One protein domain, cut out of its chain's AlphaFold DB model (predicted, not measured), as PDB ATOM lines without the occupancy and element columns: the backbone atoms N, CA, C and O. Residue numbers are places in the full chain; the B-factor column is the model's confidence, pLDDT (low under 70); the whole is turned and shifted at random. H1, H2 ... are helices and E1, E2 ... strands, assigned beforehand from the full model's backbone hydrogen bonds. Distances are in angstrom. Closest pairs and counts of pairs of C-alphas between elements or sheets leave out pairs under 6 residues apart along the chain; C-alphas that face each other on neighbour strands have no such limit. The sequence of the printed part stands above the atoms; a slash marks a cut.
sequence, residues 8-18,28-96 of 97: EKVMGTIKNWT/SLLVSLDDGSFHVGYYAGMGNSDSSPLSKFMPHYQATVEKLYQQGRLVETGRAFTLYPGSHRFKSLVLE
ATOM      1  N   GLU A   8     -23.980   5.481  -4.151       88.56
ATOM      2  CA  GLU A   8     -23.609   6.442  -5.191       88.56
ATOM      3  C   GLU A   8     -24.329   7.783  -5.040       88.56
ATOM      4  O   GLU A   8     -23.700   8.832  -5.163       88.56
ATOM      5  N   LYS A   9     -25.628   7.773  -4.715       91.31
ATOM      6  CA  LYS A   9     -26.394   8.996  -4.467       91.31
ATOM      7  C   LYS A   9     -25.894   9.714  -3.217       91.31
ATOM      8  O   LYS A   9     -25.686  10.923  -3.269       91.31
ATOM      9  N   VAL A  10     -25.648   8.982  -2.126       93.31
ATOM     10  CA  VAL A  10     -25.080   9.560  -0.892       93.31
ATOM     11  C   VAL A  10     -23.729  10.212  -1.182       93.31
ATOM     12  O   VAL A  10     -23.526  11.380  -0.856       93.31
ATOM     13  N   MET A  11     -22.828   9.491  -1.852       94.44
ATOM     14  CA  MET A  11     -21.501   9.994  -2.212       94.44
ATOM     15  C   MET A  11     -21.564  11.184  -3.170       94.44
ATOM     16  O   MET A  11     -20.823  12.146  -2.987       94.44
ATOM     17  N   GLY A  12     -22.457  11.157  -4.161       94.00
ATOM     18  CA  GLY A  12     -22.664  12.270  -5.086       94.00
ATOM     19  C   GLY A  12     -23.155  13.531  -4.375       94.00
ATOM     20  O   GLY A  12     -22.690  14.633  -4.659       94.00
ATOM     21  N   THR A  13     -24.052  13.386  -3.402       94.19
ATOM     22  CA  THR A  13     -24.507  14.504  -2.571       94.19
ATOM     23  C   THR A  13     -23.404  15.022  -1.646       94.19
ATOM     24  O   THR A  13     -23.208  16.231  -1.593       94.19
ATOM     25  N   ILE A  14     -22.643  14.145  -0.979       95.19
ATOM     26  CA  ILE A  14     -21.503  14.560  -0.143       95.19
ATOM     27  C   ILE A  14     -20.478  15.320  -0.986       95.19
ATOM     28  O   ILE A  14     -20.062  16.402  -0.591       95.19
ATOM     29  N   LYS A  15     -20.147  14.815  -2.181       94.25
ATOM     30  CA  LYS A  15     -19.246  15.499  -3.115       94.25
ATOM     31  C   LYS A  15     -19.742  16.910  -3.436       94.25
ATOM     32  O   LYS A  15     -18.978  17.862  -3.323       94.25
ATOM     33  N   ASN A  16     -21.034  17.063  -3.731       93.12
ATOM     34  CA  ASN A  16     -21.634  18.377  -3.968       93.12
ATOM     35  C   ASN A  16     -21.537  19.323  -2.761       93.12
ATOM     36  O   ASN A  16     -21.390  20.523  -2.968       93.12
ATOM     37  N   TRP A  17     -21.625  18.814  -1.528       94.94
ATOM     38  CA  TRP A  17     -21.474  19.627  -0.312       94.94
ATOM     39  C   TRP A  17     -20.024  20.005   0.004       94.94
ATOM     40  O   TRP A  17     -19.785  20.913   0.796       94.94
ATOM     41  N   THR A  18     -19.056  19.308  -0.584       94.06
ATOM     42  CA  THR A  18     -17.619  19.562  -0.397       94.06
ATOM     43  C   THR A  18     -16.995  20.376  -1.532       94.06
ATOM     44  O   THR A  18     -15.827  20.742  -1.456       94.06
ATOM     45  N   SER A  28     -22.895  23.529   2.139       94.62
ATOM     46  CA  SER A  28     -21.521  23.176   2.492       94.62
ATOM     47  C   SER A  28     -21.510  22.179   3.635       94.62
ATOM     48  O   SER A  28     -22.274  22.321   4.589       94.62
ATOM     49  N   LEU A  29     -20.639  21.178   3.558       97.50
ATOM     50  CA  LEU A  29     -20.450  20.235   4.650       97.50
ATOM     51  C   LEU A  29     -19.546  20.860   5.715       97.50
ATOM     52  O   LEU A  29     -18.466  21.360   5.402       97.50
ATOM     53  N   LEU A  30     -19.993  20.840   6.967       97.81
ATOM     54  CA  LEU A  30     -19.348  21.499   8.096       97.81
ATOM     55  C   LEU A  30     -19.114  20.510   9.242       97.81
ATOM     56  O   LEU A  30     -19.914  19.598   9.456       97.81
ATOM     57  N   VAL A  31     -18.063  20.745  10.026       98.19
ATOM     58  CA  VAL A  31     -17.874  20.143  11.355       98.19
ATOM     59  C   VAL A  31     -17.977  21.228  12.417       98.19
ATOM     60  O   VAL A  31     -17.386  22.303  12.276       98.19
ATOM     61  N   SER A  32     -18.749  20.966  13.468       97.88
ATOM     62  CA  SER A  32     -18.783  21.826  14.642       97.88
ATOM     63  C   SER A  32     -17.534  21.607  15.489       97.88
ATOM     64  O   SER A  32     -17.194  20.484  15.846       97.88
ATOM     65  N   LEU A  33     -16.874  22.699  15.855       97.69
ATOM     66  CA  LEU A  33     -15.736  22.693  16.769       97.69
ATOM     67  C   LEU A  33     -16.159  22.651  18.243       97.69
ATOM     68  O   LEU A  33     -15.302  22.482  19.106       97.69
ATOM     69  N   ASP A  34     -17.449  22.835  18.526       97.19
ATOM     70  CA  ASP A  34     -17.967  22.889  19.893       97.19
ATOM     71  C   ASP A  34     -18.337  21.490  20.405       97.19
ATOM     72  O   ASP A  34     -18.090  21.181  21.570       97.19
ATOM     73  N   ASP A  35     -18.886  20.628  19.540       96.69
ATOM     74  CA  ASP A  35     -19.319  19.269  19.906       96.69
ATOM     75  C   ASP A  35     -18.889  18.163  18.920       96.69
ATOM     76  O   ASP A  35     -19.194  16.992  19.141       96.69
ATOM     77  N   GLY A  36     -18.182  18.503  17.837       96.50
ATOM     78  CA  GLY A  36     -17.739  17.541  16.823       96.50
ATOM     79  C   GLY A  36     -18.843  17.041  15.887       96.50
ATOM     80  O   GLY A  36     -18.587  16.164  15.063       96.50
ATOM     81  N   SER A  37     -20.069  17.564  15.989       97.31
ATOM     82  CA  SER A  37     -21.176  17.140  15.132       97.31
ATOM     83  C   SER A  37     -21.018  17.647  13.694       97.31
ATOM     84  O   SER A  37     -20.468  18.721  13.438       97.31
ATOM     85  N   PHE A  38     -21.529  16.876  12.734       98.19
ATOM     86  CA  PHE A  38     -21.500  17.224  11.313       98.19
ATOM     87  C   PHE A  38     -22.792  17.908  10.881       98.19
ATOM     88  O   PHE A  38     -23.889  17.470  11.236       98.19
ATOM     89  N   HIS A  39     -22.665  18.958  10.072       98.12
ATOM     90  CA  HIS A  39     -23.779  19.791   9.626       98.12
ATOM     91  C   HIS A  39     -23.713  20.061   8.130       98.12
ATOM     92  O   HIS A  39     -22.644  20.065   7.528       98.12
ATOM     93  N   VAL A  40     -24.868  20.356   7.545       97.44
ATOM     94  CA  VAL A  40     -24.970  20.967   6.221       97.44
ATOM     95  C   VAL A  40     -25.342  22.427   6.424       97.44
ATOM     96  O   VAL A  40     -26.453  22.722   6.870       97.44
ATOM     97  N   GLY A  41     -24.411  23.328   6.125       95.38
ATOM     98  CA  GLY A  41     -24.661  24.765   6.060       95.38
ATOM     99  C   GLY A  41     -25.350  25.137   4.752       95.38
ATOM    100  O   GLY A  41     -25.048  24.551   3.716       95.38
ATOM    101  N   TYR A  42     -26.270  26.095   4.774       93.25
ATOM    102  CA  TYR A  42     -26.991  26.572   3.596       93.25
ATOM    103  C   TYR A  42     -27.326  28.059   3.705       93.25
ATOM    104  O   TYR A  42     -27.467  28.614   4.795       93.25
ATOM    105  N   TYR A  43     -27.495  28.704   2.551       91.12
ATOM    106  CA  TYR A  43     -27.971  30.079   2.478       91.12
ATOM    107  C   TYR A  43     -29.454  30.147   2.864       91.12
ATOM    108  O   TYR A  43     -30.290  29.488   2.245       91.12
ATOM    109  N   ALA A  44     -29.778  30.955   3.872       91.12
ATOM    110  CA  ALA A  44     -31.131  31.117   4.402       91.12
ATOM    111  C   ALA A  44     -31.854  32.364   3.848       91.12
ATOM    112  O   ALA A  44     -33.007  32.615   4.193       91.12
ATOM    113  N   GLY A  45     -31.202  33.142   2.974       88.06
ATOM    114  CA  GLY A  45     -31.765  34.366   2.398       88.06
ATOM    115  C   GLY A  45     -31.309  35.647   3.101       88.06
ATOM    116  O   GLY A  45     -30.824  35.627   4.229       88.06
ATOM    117  N   MET A  46     -31.470  36.787   2.416       87.50
ATOM    118  CA  MET A  46     -31.139  38.132   2.924       87.50
ATOM    119  C   MET A  46     -29.716  38.266   3.499       87.50
ATOM    120  O   MET A  46     -29.506  38.952   4.494       87.50
ATOM    121  N   GLY A  47     -28.733  37.595   2.894       84.00
ATOM    122  CA  GLY A  47     -27.347  37.604   3.377       84.00
ATOM    123  C   GLY A  47     -27.072  36.688   4.577       84.00
ATOM    124  O   GLY A  47     -25.942  36.663   5.052       84.00
ATOM    125  N   ASN A  48     -28.058  35.915   5.047       88.12
ATOM    126  CA  ASN A  48     -27.907  35.000   6.178       88.12
ATOM    127  C   ASN A  48     -27.665  33.557   5.730       88.12
ATOM    128  O   ASN A  48     -28.091  33.130   4.654       88.12
ATOM    129  N   SER A  49     -27.020  32.790   6.605       92.25
ATOM    130  CA  SER A  49     -26.833  31.347   6.461       92.25
ATOM    131  C   SER A  49     -27.265  30.635   7.736       92.25
ATOM    132  O   SER A  49     -27.249  31.221   8.815       92.25
ATOM    133  N   ASP A  50     -27.646  29.374   7.605       95.19
ATOM    134  CA  ASP A  50     -28.029  28.505   8.716       95.19
ATOM    135  C   ASP A  50     -27.491  27.091   8.457       95.19
ATOM    136  O   ASP A  50     -26.863  26.834   7.427       95.19
ATOM    137  N   SER A  51     -27.675  26.180   9.403       96.12
ATOM    138  CA  SER A  51     -27.185  24.812   9.311       96.12
ATOM    139  C   SER A  51     -28.171  23.805   9.868       96.12
ATOM    140  O   SER A  51     -28.868  24.059  10.847       96.12
ATOM    141  N   SER A  52     -28.169  22.608   9.288       97.00
ATOM    142  CA  SER A  52     -28.871  21.453   9.842       97.00
ATOM    143  C   SER A  52     -27.888  20.329  10.169       97.00
ATOM    144  O   SER A  52     -27.090  19.969   9.299       97.00
ATOM    145  N   PRO A  53     -27.956  19.727  11.373       97.12
ATOM    146  CA  PRO A  53     -27.112  18.589  11.713       97.12
ATOM    147  C   PRO A  53     -27.468  17.383  10.841       97.12
ATOM    148  O   PRO A  53     -28.641  17.161  10.522       97.12
ATOM    149  N   LEU A  54     -26.471  16.564  10.497       96.50
ATOM    150  CA  LEU A  54     -26.669  15.362   9.680       96.50
ATOM    151  C   LEU A  54     -27.623  14.346  10.317       96.50
ATOM    152  O   LEU A  54     -28.259  13.585   9.593       96.50
ATOM    153  N   SER A  55     -27.800  14.395  11.639       94.00
ATOM    154  CA  SER A  55     -28.778  13.580  12.368       94.00
ATOM    155  C   SER A  55     -30.235  13.837  11.958       94.00
ATOM    156  O   SER A  55     -31.095  12.999  12.223       94.00
ATOM    157  N   LYS A  56     -30.534  14.965  11.293       94.81
ATOM    158  CA  LYS A  56     -31.856  15.250  10.702       94.81
ATOM    159  C   LYS A  56     -32.044  14.666   9.296       94.81
ATOM    160  O   LYS A  56     -33.153  14.710   8.767       94.81
ATOM    161  N   PHE A  57     -30.986  14.148   8.676       92.62
ATOM    162  CA  PHE A  57     -31.020  13.520   7.356       92.62
ATOM    163  C   PHE A  57     -31.123  11.997   7.496       92.62
ATOM    164  O   PHE A  57     -31.137  11.444   8.595       92.62
ATOM    165  N   MET A  58     -31.195  11.282   6.369       90.75
ATOM    166  CA  MET A  58     -31.152   9.819   6.408       90.75
ATOM    167  C   MET A  58     -29.833   9.331   7.042       90.75
ATOM    168  O   MET A  58     -28.776   9.849   6.673       90.75
ATOM    169  N   PRO A  59     -29.855   8.287   7.897       91.19
ATOM    170  CA  PRO A  59     -28.677   7.842   8.657       91.19
ATOM    171  C   PRO A  59     -27.428   7.552   7.816       91.19
ATOM    172  O   PRO A  59     -26.303   7.741   8.272       91.19
ATOM    173  N   HIS A  60     -27.618   7.133   6.561       92.25
ATOM    174  CA  HIS A  60     -26.532   6.856   5.624       92.25
ATOM    175  C   HIS A  60     -25.627   8.071   5.367       92.25
ATOM    176  O   HIS A  60     -24.431   7.881   5.158       92.25
ATOM    177  N   TYR A  61     -26.149   9.304   5.413       95.00
ATOM    178  CA  TYR A  61     -25.325  10.506   5.252       95.00
ATOM    179  C   TYR A  61     -24.358  10.679   6.417       95.00
ATOM    180  O   TYR A  61     -23.157  10.801   6.193       95.00
ATOM    181  N   GLN A  62     -24.875  10.630   7.647       95.25
ATOM    182  CA  GLN A  62     -24.065  10.758   8.853       95.25
ATOM    183  C   GLN A  62     -22.992   9.665   8.912       95.25
ATOM    184  O   GLN A  62     -21.810   9.981   9.007       95.25
ATOM    185  N   ALA A  63     -23.384   8.398   8.742       95.00
ATOM    186  CA  ALA A  63     -22.448   7.275   8.786       95.00
ATOM    187  C   ALA A  63     -21.357   7.366   7.702       95.00
ATOM    188  O   ALA A  63     -20.202   7.013   7.938       95.00
ATOM    189  N   THR A  64     -21.703   7.850   6.502       96.06
ATOM    190  CA  THR A  64     -20.728   8.007   5.412       96.06
ATOM    191  C   THR A  64     -19.760   9.154   5.693       96.06
ATOM    192  O   THR A  64     -18.559   8.982   5.501       96.06
ATOM    193  N   VAL A  65     -20.252  10.297   6.179       97.50
ATOM    194  CA  VAL A  65     -19.412  11.450   6.544       97.50
ATOM    195  C   VAL A  65     -18.465  11.103   7.689       97.50
ATOM    196  O   VAL A  65     -17.267  11.337   7.561       97.50
ATOM    197  N   GLU A  66     -18.965  10.468   8.752       96.94
ATOM    198  CA  GLU A  66     -18.145   9.992   9.874       96.94
ATOM    199  C   GLU A  66     -17.035   9.053   9.393       96.94
ATOM    200  O   GLU A  66     -15.867   9.243   9.734       96.94
ATOM    201  N   LYS A  67     -17.378   8.079   8.542       96.69
ATOM    202  CA  LYS A  67     -16.404   7.135   7.987       96.69
ATOM    203  C   LYS A  67     -15.345   7.833   7.134       96.69
ATOM    204  O   LYS A  67     -14.167   7.527   7.278       96.69
ATOM    205  N   LEU A  68     -15.737   8.752   6.249       97.25
ATOM    206  CA  LEU A  68     -14.789   9.490   5.406       97.25
ATOM    207  C   LEU A  68     -13.861  10.377   6.244       97.25
ATOM    208  O   LEU A  68     -12.663  10.420   5.973       97.25
ATOM    209  N   TYR A  69     -14.400  11.026   7.278       97.50
ATOM    210  CA  TYR A  69     -13.640  11.868   8.197       97.50
ATOM    211  C   TYR A  69     -12.618  11.059   9.003       97.50
ATOM    212  O   TYR A  69     -11.436  11.387   9.024       97.50
ATOM    213  N   GLN A  70     -13.036   9.928   9.582       96.81
ATOM    214  CA  GLN A  70     -12.142   9.009  10.302       96.81
ATOM    215  C   GLN A  70     -11.036   8.429   9.410       96.81
ATOM    216  O   GLN A  70      -9.948   8.125   9.891       96.81
ATOM    217  N   GLN A  71     -11.310   8.267   8.113       96.94
ATOM    218  CA  GLN A  71     -10.341   7.797   7.123       96.94
ATOM    219  C   GLN A  71      -9.382   8.893   6.632       96.94
ATOM    220  O   GLN A  71      -8.531   8.595   5.801       96.94
ATOM    221  N   GLY A  72      -9.538  10.144   7.078       96.38
ATOM    222  CA  GLY A  72      -8.769  11.287   6.576       96.38
ATOM    223  C   GLY A  72      -9.174  11.750   5.173       96.38
ATOM    224  O   GLY A  72      -8.625  12.716   4.672       96.38
ATOM    225  N   ARG A  73     -10.179  11.120   4.551       96.75
ATOM    226  CA  ARG A  73     -10.646  11.458   3.195       96.75
ATOM    227  C   ARG A  73     -11.524  12.698   3.153       96.75
ATOM    228  O   ARG A  73     -11.800  13.219   2.077       96.75
ATOM    229  N   LEU A  74     -12.034  13.109   4.305       97.00
ATOM    230  CA  LEU A  74     -12.764  14.345   4.489       97.00
ATOM    231  C   LEU A  74     -11.991  15.176   5.510       97.00
ATOM    232  O   LEU A  74     -11.836  14.744   6.650       97.00
ATOM    233  N   VAL A  75     -11.501  16.341   5.097       96.88
ATOM    234  CA  VAL A  75     -10.582  17.157   5.898       96.88
ATOM    235  C   VAL A  75     -11.141  18.546   6.152       96.88
ATOM    236  O   VAL A  75     -11.847  19.122   5.323       96.88
ATOM    237  N   GLU A  76     -10.806  19.092   7.316       96.62
ATOM    238  CA  GLU A  76     -11.101  20.477   7.665       96.62
ATOM    239  C   GLU A  76     -10.322  21.451   6.771       96.62
ATOM    240  O   GLU A  76      -9.109  21.324   6.607       96.62
ATOM    241  N   THR A  77     -10.993  22.484   6.264       94.88
ATOM    242  CA  THR A  77     -10.365  23.556   5.486       94.88
ATOM    243  C   THR A  77     -10.817  24.942   5.941       94.88
ATOM    244  O   THR A  77     -11.862  25.116   6.576       94.88
ATOM    245  N   GLY A  78     -10.018  25.951   5.595       92.81
ATOM    246  CA  GLY A  78     -10.299  27.349   5.895       92.81
ATOM    247  C   GLY A  78     -10.154  27.721   7.375       92.81
ATOM    248  O   GLY A  78      -9.631  26.976   8.209       92.81
ATOM    249  N   ARG A  79     -10.587  28.944   7.698       95.69
ATOM    250  CA  ARG A  79     -10.623  29.459   9.074       95.69
ATOM    251  C   ARG A  79     -11.931  29.063   9.743       95.69
ATOM    252  O   ARG A  79     -12.946  28.931   9.073       95.69
ATOM    253  N   ALA A  80     -11.906  28.930  11.067       97.12
ATOM    254  CA  ALA A  80     -13.129  28.731  11.833       97.12
ATOM    255  C   ALA A  80     -14.062  29.949  11.706       97.12
ATOM    256  O   ALA A  80     -13.587  31.087  11.713       97.12
ATOM    257  N   PHE A  81     -15.370  29.710  11.634       95.56
ATOM    258  CA  PHE A  81     -16.388  30.755  11.501       95.56
ATOM    259  C   PHE A  81     -17.682  30.390  12.240       95.56
ATOM    260  O   PHE A  81     -17.877  29.249  12.648       95.56
ATOM    261  N   THR A  82     -18.567  31.365  12.419       95.88
ATOM    262  CA  THR A  82     -19.937  31.183  12.927       95.88
ATOM    263  C   THR A  82     -20.916  31.629  11.848       95.88
ATOM    264  O   THR A  82     -20.635  32.600  11.146       95.88
ATOM    265  N   LEU A  83     -22.057  30.955  11.717       93.25
ATOM    266  CA  LEU A  83     -23.072  31.299  10.715       93.25
ATOM    267  C   LEU A  83     -23.913  32.510  11.145       93.25
ATOM    268  O   LEU A  83     -24.255  33.352  10.321       93.25
ATOM    269  N   TYR A  84     -24.203  32.613  12.442       91.38
ATOM    270  CA  TYR A  84     -24.907  33.729  13.076       91.38
ATOM    271  C   TYR A  84     -24.518  33.816  14.561       91.38
ATOM    272  O   TYR A  84     -23.982  32.851  15.112       91.38
ATOM    273  N   PRO A  85     -24.763  34.949  15.245       92.06
ATOM    274  CA  PRO A  85     -24.494  35.061  16.676       92.06
ATOM    275  C   PRO A  85     -25.226  33.978  17.479       92.06
ATOM    276  O   PRO A  85     -26.447  33.870  17.410       92.06
ATOM    277  N   GLY A  86     -24.480  33.181  18.243       92.69
ATOM    278  CA  GLY A  86     -25.025  32.065  19.022       92.69
ATOM    279  C   GLY A  86     -25.114  30.731  18.271       92.69
ATOM    280  O   GLY A  86     -25.490  29.737  18.887       92.69
ATOM    281  N   SER A  87     -24.746  30.670  16.983       93.56
ATOM    282  CA  SER A  87     -24.518  29.389  16.305       93.56
ATOM    283  C   SER A  87     -23.276  28.692  16.859       93.56
ATOM    284  O   SER A  87     -22.433  29.317  17.508       93.56
ATOM    285  N   HIS A  88     -23.099  27.421  16.496       96.38
ATOM    286  CA  HIS A  88     -21.828  26.750  16.736       96.38
ATOM    287  C   HIS A  88     -20.701  27.440  15.951       96.38
ATOM    288  O   HIS A  88     -20.933  28.142  14.954       96.38
ATOM    289  N   ARG A  89     -19.467  27.198  16.387       97.50
ATOM    290  CA  ARG A  89     -18.261  27.443  15.603       97.50
ATOM    291  C   ARG A  89     -18.032  26.272  14.661       97.50
ATOM    292  O   ARG A  89     -18.042  25.121  15.086       97.50
ATOM    293  N   PHE A  90     -17.768  26.573  13.400       97.81
ATOM    294  CA  PHE A  90     -17.620  25.586  12.341       97.81
ATOM    295  C   PHE A  90     -16.286  25.712  11.616       97.81
ATOM    296  O   PHE A  90     -15.687  26.789  11.563       97.81
ATOM    297  N   LYS A  91     -15.874  24.609  10.992       97.44
ATOM    298  CA  LYS A  91     -15.001  24.609   9.817       97.44
ATOM    299  C   LYS A  91     -15.678  23.883   8.664       97.44
ATOM    300  O   LYS A  91     -16.476  22.972   8.882       97.44
ATOM    301  N   SER A  92     -15.319  24.277   7.448       96.38
ATOM    302  CA  SER A  92     -15.749  23.582   6.238       96.38
ATOM    303  C   SER A  92     -14.986  22.273   6.077       96.38
ATOM    304  O   SER A  92     -13.815  22.180   6.449       96.38
ATOM    305  N   LEU A  93     -15.648  21.282   5.495       96.94
ATOM    306  CA  LEU A  93     -15.077  19.992   5.149       96.94
ATOM    307  C   LEU A  93     -14.980  19.858   3.632       96.94
ATOM    308  O   LEU A  93     -15.935  20.155   2.915       96.94
ATOM    309  N   VAL A  94     -13.835  19.378   3.156       96.19
ATOM    310  CA  VAL A  94     -13.593  19.074   1.740       96.19
ATOM    311  C   VAL A  94     -13.112  17.641   1.581       96.19
ATOM    312  O   VAL A  94     -12.508  17.081   2.495       96.19
ATOM    313  N   LEU A  95     -13.394  17.035   0.428       95.25
ATOM    314  CA  LEU A  95     -12.784  15.756   0.077       95.25
ATOM    315  C   LEU A  95     -11.297  15.972  -0.219       95.25
ATOM    316  O   LEU A  95     -10.935  16.887  -0.958       95.25
ATOM    317  N   GLU A  96     -10.453  15.127   0.364       88.69
ATOM    318  CA  GLU A  96      -9.038  15.044   0.013       88.69
ATOM    319  C   GLU A  96      -8.905  14.488  -1.417       88.69
ATOM    320  O   GLU A  96      -9.606  13.535  -1.783       88.69
TER     321      GLU A  96
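AT A GLANCE: This is residues 8 to 18 and 28 to 96 of the 97 residues of an uncharacterized protein of Alteromonas sp. KUL42 (UniProt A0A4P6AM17). A strongly twisted sheet of five strands makes the body; its two ends splay apart as two hairpin arms, E2 with E3 and E4 with E5, and E1 joins them in the middle. Helices H1 and H2 sit together at the other end of the long axis, away from the tips of these arms, and H2 runs across the strands. The printed part has 80 residues, with two named helices and five named strands in the order H1 E1 E2 E3 H2 E4 E5, and the class is mixed, helices and strands. The sheet's order is E3 E2 E1 E5 E4, all antiparallel. The whole is compact, with a radius of gyration of the C-alphas of 12.1 A, and elongated, spanning 33 by 22 by 19 A.

HOW THE PARTS SIT: In the sheet, E1, residues 28 to 32, is an inner strand between E2, residues 38 to 45, and E5, residues 89 to 95. N 30 and O 39 are 2.8 A apart across E1 and E2, and N 31 and O 91 are 3.0 A apart across E1 and E5. The edge strands are E3, residues 48 to 53, and E4, residues 74 to 82. N 42 and O 50 are 2.8 A apart across the hairpin of E2 and E3, and N 77 and O 92 are 2.8 A apart across the hairpin of E4 and E5. E1, E2 and E3 form a meander, each strand the antiparallel neighbour of the one before. E4 bends by 80 degrees at residue 79. H2, residues 59 to 70, is on the sheet at a height of 9.2 A, in two layers, a helix on one face of a sheet. It is only just over E1 and E5, with 3 C-alphas falling on each. H1, residues 8 to 18, is on the sheet at a height of 5.1 A but over none of its strands; the C-alphas of Trp 17 and Ser 28, the closest of H1 and E1, are 4.5 A apart. H2 touches H1 with residues 60 to 65 alone, the C-alphas of Val 10 and Tyr 61 being closest at 6.2 A, at a steep tilt of 59 degrees, the same way. In H1 and H2 every O i to N i+4 pair is within hydrogen-bond range.

IN THESE COORDINATES: E2 is 21.9 A long from first to last C-alpha, E4 and E5 20.2 A each, E3 17.3 A, H2 16.7 A, H1 15.2 A and E1 12.5 A. H1 begins at C-alpha 8, (-23.609, 6.442, -5.191), and E5 ends at C-alpha 95, (-12.784, 15.756, 0.077).

THE WHOLE: The two C-alphas farthest apart, those of Met 46 and Gln 71, are 37.0 A apart. Residues 19 to 27 are not printed, and C-alphas 18 and 28 are 6.1 A apart across this cut. Of the links that are printed whole, none is long. The mean pLDDT of the printed part is 94.8, and no printed residue is under 70.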